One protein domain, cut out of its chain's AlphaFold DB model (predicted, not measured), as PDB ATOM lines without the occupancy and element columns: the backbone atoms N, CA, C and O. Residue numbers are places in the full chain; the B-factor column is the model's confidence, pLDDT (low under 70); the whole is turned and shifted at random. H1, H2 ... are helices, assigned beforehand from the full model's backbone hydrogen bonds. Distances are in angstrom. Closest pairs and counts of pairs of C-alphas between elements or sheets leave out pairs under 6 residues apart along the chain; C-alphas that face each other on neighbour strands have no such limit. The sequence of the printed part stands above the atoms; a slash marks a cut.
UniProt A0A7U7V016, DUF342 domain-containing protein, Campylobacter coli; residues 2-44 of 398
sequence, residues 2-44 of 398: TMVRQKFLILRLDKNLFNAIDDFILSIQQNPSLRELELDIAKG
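AT A GLANCE: This is residues 2 to 44 of the 398 residues of the protein "DUF342 domain-containing protein" of Campylobacter coli (UniProt A0A7U7V016). One long helix, H2, is joined by long unnamed stretches into an elongated shape: after H2 the printed part turns and folds back along it, residues 31 to 44 running past its first end toward the stretch before it. The free first part, residues 2 to 8, with the one-turn helix H1 at residues 2 to 5, sticks out at the opposite end of the length from the turn after H2. The printed part has 43 residues with two named helices, H1 then H2, and no named strand; its class is all helix, though under half of the residues, 18 of 43, are in named elements. It is only just loose, close to extended, with a radius of gyration of the C-alphas of 13.3 A and spans of 37 by 19 by 13 A.

IN THESE COORDINATES: Find C-alpha 2 at (113.354, 146.330, 87.382), where H1 begins; it takes in residues 2 to 5. Go on to C-alpha 17 at (122.317, 130.407, 88.396): from there H2, residues 17 to 30, runs 20.2 A to C-alpha 30 at (141.690, 132.514, 83.091).

HOW THE PARTS SIT: Look between Arg 5 and Leu 17 for the long link of 11 residues from H1 to H2. H1 and H2 are apart, with no C-alpha of the one within 8 A of the other. In H2 every O i to N i+4 pair is within hydrogen-bond range; H1 is too short for such a pair, and its one O i to N i+3 pair is within range.

THE WHOLE: The C-alphas of Lys 7 and Gln 30, the two farthest apart, are 37.8 A from each other. The printed part has no cut. In the B-factor column you will find pLDDT under 70 at residues 2 to 13 and residue 34; the mean of the printed part is 73.6.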
ATOM      1  N   THR A   2     113.683 146.080  88.797       55.78
ATOM      2  CA  THR A   2     113.354 146.330  87.382       55.78
ATOM      3  C   THR A   2     112.376 145.297  86.813       55.78
ATOM      4  O   THR A   2     111.471 145.660  86.073       55.78
ATOM      5  N   MET A   3     112.482 144.029  87.231       55.47
ATOM      6  CA  MET A   3     111.621 142.942  86.737       55.47
ATOM      7  C   MET A   3     110.175 143.021  87.259       55.47
ATOM      8  O   MET A   3     109.237 142.784  86.502       55.47
ATOM      9  N   VAL A   4     109.978 143.451  88.514       58.09
ATOM     10  CA  VAL A   4     108.643 143.704  89.095       58.09
ATOM     11  C   VAL A   4     107.964 144.885  88.394       58.09
ATOM     12  O   VAL A   4     106.793 144.799  88.032       58.09
ATOM     13  N   ARG A   5     108.713 145.962  88.103       59.00
ATOM     14  CA  ARG A   5     108.225 147.085  87.276       59.00
ATOM     15  C   ARG A   5     107.845 146.649  85.859       59.00
ATOM     16  O   ARG A   5     106.918 147.210  85.285       59.00
ATOM     17  N   GLN A   6     108.522 145.639  85.318       65.50
ATOM     18  CA  GLN A   6     108.199 145.037  84.027       65.50
ATOM     19  C   GLN A   6     107.112 143.951  84.102       65.50
ATOM     20  O   GLN A   6     106.842 143.341  83.077       65.50
ATOM     21  N   LYS A   7     106.446 143.734  85.247       65.00
ATOM     22  CA  LYS A   7     105.358 142.748  85.441       65.00
ATOM     23  C   LYS A   7     105.757 141.277  85.237       65.00
ATOM     24  O   LYS A   7     104.919 140.467  84.849       65.00
ATOM     25  N   PHE A   8     107.013 140.910  85.488       66.69
ATOM     26  CA  PHE A   8     107.396 139.497  85.544       66.69
ATOM     27  C   PHE A   8     107.075 138.905  86.924       66.69
ATOM     28  O   PHE A   8     107.470 139.449  87.956       66.69
ATOM     29  N   LEU A   9     106.356 137.785  86.930       63.25
ATOM     30  CA  LEU A   9     106.014 136.977  88.091       63.25
ATOM     31  C   LEU A   9     107.059 135.856  88.233       63.25
ATOM     32  O   LEU A   9     106.974 134.807  87.599       63.25
ATOM     33  N   ILE A  10     108.090 136.094  89.043       62.03
ATOM     34  CA  ILE A  10     109.203 135.152  89.223       62.03
ATOM     35  C   ILE A  10     108.857 134.202  90.369       62.03
ATOM     36  O   ILE A  10     108.911 134.584  91.534       62.03
ATOM     37  N   LEU A  11     108.483 132.965  90.035       58.38
ATOM     38  CA  LEU A  11     108.118 131.939  91.023       58.38
ATOM     39  C   LEU A  11     109.285 131.005  91.383       58.38
ATOM     40  O   LEU A  11     109.276 130.402  92.454       58.38
ATOM     41  N   ARG A  12     110.294 130.880  90.511       59.28
ATOM     42  CA  ARG A  12     111.506 130.075  90.731       59.28
ATOM     43  C   ARG A  12     112.647 130.602  89.858       59.28
ATOM     44  O   ARG A  12     112.499 130.650  88.642       59.28
ATOM     45  N   LEU A  13     113.752 130.989  90.488       68.19
ATOM     46  CA  LEU A  13     115.034 131.216  89.815       68.19
ATOM     47  C   LEU A  13     115.699 129.861  89.543       68.19
ATOM     48  O   LEU A  13     115.459 128.911  90.300       68.19
ATOM     49  N   ASP A  14     116.518 129.769  88.492       71.81
ATOM     50  CA  ASP A  14     117.355 128.583  88.298       71.81
ATOM     51  C   ASP A  14     118.241 128.375  89.537       71.81
ATOM     52  O   ASP A  14     118.916 129.288  90.019       71.81
ATOM     53  N   LYS A  15     118.207 127.158  90.082       75.56
ATOM     54  CA  LYS A  15     118.967 126.779  91.277       75.56
ATOM     55  C   LYS A  15     120.473 126.842  91.040       75.56
ATOM     56  O   LYS A  15     121.213 127.022  91.999       75.56
ATOM     57  N   ASN A  16     120.902 126.704  89.788       80.38
ATOM     58  CA  ASN A  16     122.310 126.688  89.412       80.38
ATOM     59  C   ASN A  16     122.816 128.047  88.919       80.38
ATOM     60  O   ASN A  16     123.986 128.154  88.566       80.38
ATOM     61  N   LEU A  17     121.972 129.087  88.925       81.75
ATOM     62  CA  LEU A  17     122.317 130.407  88.396       81.75
ATOM     63  C   LEU A  17     123.589 130.976  89.035       81.75
ATOM     64  O   LEU A  17     124.471 131.455  88.334       81.75
ATOM     65  N   PHE A  18     123.687 130.906  90.364       82.31
ATOM     66  CA  PHE A  18     124.844 131.437  91.087       82.31
ATOM     67  C   PHE A  18     126.120 130.648  90.785       82.31
ATOM     68  O   PHE A  18     127.139 131.260  90.497       82.31
ATOM     69  N   ASN A  19     126.034 129.316  90.723       84.44
ATOM     70  CA  ASN A  19     127.173 128.475  90.347       84.44
ATOM     71  C   ASN A  19     127.652 128.792  88.920       84.44
ATOM     72  O   ASN A  19     128.845 128.939  88.694       84.44
ATOM     73  N   ALA A  20     126.728 128.971  87.971       82.75
ATOM     74  CA  ALA A  20     127.069 129.309  86.590       82.75
ATOM     75  C   ALA A  20     127.713 130.704  86.457       82.75
ATOM     76  O   ALA A  20     128.584 130.909  85.611       82.75
ATOM     77  N   ILE A  21     127.308 131.664  87.299       84.62
ATOM     78  CA  ILE A  21     127.948 132.985  87.385       84.62
ATOM     79  C   ILE A  21     129.367 132.851  87.947       84.62
ATOM     80  O   ILE A  21     130.298 133.420  87.376       84.62
ATOM     81  N   ASP A  22     129.540 132.092  89.028       86.75
ATOM     82  CA  ASP A  22     130.844 131.881  89.660       86.75
ATOM     83  C   ASP A  22     131.824 131.185  88.695       86.75
ATOM     84  O   ASP A  22     132.957 131.644  88.518       86.75
ATOM     85  N   ASP A  23     131.364 130.155  87.979       85.06
ATOM     86  CA  ASP A  23     132.137 129.443  86.953       85.06
ATOM     87  C   ASP A  23     132.551 130.365  85.794       85.06
ATOM     88  O   ASP A  23     133.681 130.298  85.292       85.06
ATOM     89  N   PHE A  24     131.669 131.273  85.371       84.69
ATOM     90  CA  PHE A  24     131.995 132.237  84.325       84.69
ATOM     91  C   PHE A  24     133.003 133.291  84.789       84.69
ATOM     92  O   PHE A  24     133.917 133.634  84.036       84.69
ATOM     93  N   ILE A  25     132.891 133.776  86.030       83.81
ATOM     94  CA  ILE A  25     133.864 134.711  86.610       83.81
ATOM     95  C   ILE A  25     135.253 134.065  86.640       83.81
ATOM     96  O   ILE A  25     136.230 134.696  86.226       83.81
ATOM     97  N   LEU A  26     135.344 132.797  87.057       84.25
ATOM     98  CA  LEU A  26     136.592 132.030  87.012       84.25
ATOM     99  C   LEU A  26     137.122 131.886  85.578       84.25
ATOM    100  O   LEU A  26     138.320 132.045  85.334       84.25
ATOM    101  N   SER A  27     136.234 131.647  84.615       81.12
ATOM    102  CA  SER A  27     136.591 131.493  83.200       81.12
ATOM    103  C   SER A  27     137.130 132.790  82.576       81.12
ATOM    104  O   SER A  27     138.108 132.746  81.830       81.12
ATOM    105  N   ILE A  28     136.570 133.957  82.923       82.44
ATOM    106  CA  ILE A  28     137.093 135.273  82.505       82.44
ATOM    107  C   ILE A  28     138.483 135.533  83.093       82.44
ATOM    108  O   ILE A  28     139.360 136.044  82.396       82.44
ATOM    109  N   GLN A  29     138.696 135.191  84.370       79.88
ATOM    110  CA  GLN A  29     139.994 135.374  85.028       79.88
ATOM    111  C   GLN A  29     141.101 134.556  84.350       79.88
ATOM    112  O   GLN A  29     142.246 135.000  84.298       79.88
ATOM    113  N   GLN A  30     140.757 133.382  83.812       79.25
ATOM    114  CA  GLN A  30     141.690 132.514  83.091       79.25
ATOM    115  C   GLN A  30     141.863 132.906  81.618       79.25
ATOM    116  O   GLN A  30     142.944 132.708  81.062       79.25
ATOM    117  N   ASN A  31     140.832 133.459  80.970       74.69
ATOM    118  CA  ASN A  31     140.888 133.829  79.558       74.69
ATOM    119  C   ASN A  31     140.087 135.122  79.268       74.69
ATOM    120  O   ASN A  31     138.878 135.062  79.025       74.69
ATOM    121  N   PRO A  32     140.749 136.297  79.207       70.19
ATOM    122  CA  PRO A  32     140.094 137.609  79.066       70.19
ATOM    123  C   PRO A  32     139.367 137.852  77.730       70.19
ATOM    124  O   PRO A  32     138.840 138.940  77.495       70.19
ATOM    125  N   SER A  33     139.403 136.885  76.810       73.06
ATOM    126  CA  SER A  33     138.773 136.967  75.489       73.06
ATOM    127  C   SER A  33     137.267 136.655  75.506       73.06
ATOM    128  O   SER A  33     136.564 137.048  74.576       73.06
ATOM    129  N   LEU A  34     136.760 136.019  76.569       66.62
ATOM    130  CA  LEU A  34     135.329 135.812  76.817       66.62
ATOM    131  C   LEU A  34     134.679 137.124  77.272       66.62
ATOM    132  O   LEU A  34     135.038 137.670  78.313       66.62
ATOM    133  N   ARG A  35     133.733 137.645  76.485       70.50
ATOM    134  CA  ARG A  35     133.094 138.950  76.748       70.50
ATOM    135  C   ARG A  35     131.630 138.861  77.162       70.50
ATOM    136  O   ARG A  35     131.137 139.801  77.774       70.50
ATOM    137  N   GLU A  36     130.948 137.764  76.850       77.31
ATOM    138  CA  GLU A  36     129.503 137.638  77.045       77.31
ATOM    139  C   GLU A  36     129.142 136.231  77.533       77.31
ATOM    140  O   GLU A  36     129.753 135.243  77.121       77.31
ATOM    141  N   LEU A  37     128.152 136.165  78.423       78.38
ATOM    142  CA  LEU A  37     127.536 134.943  78.924       78.38
ATOM    143  C   LEU A  37     126.024 135.126  78.869       78.38
ATOM    144  O   LEU A  37     125.487 136.069  79.453       78.38
ATOM    145  N   GLU A  38     125.350 134.205  78.199       79.00
ATOM    146  CA  GLU A  38     123.898 134.109  78.224       79.00
ATOM    147  C   GLU A  38     123.494 133.072  79.277       79.00
ATOM    148  O   GLU A  38     124.006 131.953  79.286       79.00
ATOM    149  N   LEU A  39     122.617 133.465  80.204       75.38
ATOM    150  CA  LEU A  39     122.142 132.614  81.296       75.38
ATOM    151  C   LEU A  39     120.619 132.579  81.321       75.38
ATOM    152  O   LEU A  39     119.962 133.622  81.354       75.38
ATOM    153  N   ASP A  40     120.071 131.374  81.433       72.25
ATOM    154  CA  ASP A  40     118.652 131.168  81.690       72.25
ATOM    155  C   ASP A  40     118.337 131.475  83.163       72.25
ATOM    156  O   ASP A  40     118.509 130.658  84.064       72.25
ATOM    157  N   ILE A  41     117.871 132.695  83.434       75.94
ATOM    158  CA  ILE A  41     117.598 133.165  84.805       75.94
ATOM    159  C   ILE A  41     116.300 132.557  85.364       75.94
ATOM    160  O   ILE A  41     116.193 132.259  86.558       75.94
ATOM    161  N   ALA A  42     115.287 132.403  84.509       73.12
ATOM    162  CA  ALA A  42     113.998 131.820  84.854       73.12
ATOM    163  C   ALA A  42     113.297 131.308  83.593       73.12
ATOM    164  O   ALA A  42     113.380 131.932  82.536       73.12
ATOM    165  N   LYS A  43     112.534 130.221  83.725       75.19
ATOM    166  CA  LYS A  43     111.703 129.677  82.647       75.19
ATOM    167  C   LYS A  43     110.253 129.542  83.108       75.19
ATOM    168  O   LYS A  43     109.985 129.188  84.256       75.19
ATOM    169  N   GLY A  44     109.319 129.857  82.213       77.56
ATOM    170  CA  GLY A  44     107.908 129.523  82.402       77.56
ATOM    171  C   GLY A  44     107.674 128.009  82.357       77.56
ATOM    172  O   GLY A  44     108.591 127.224  82.121       77.56
TER     173      GLY A  44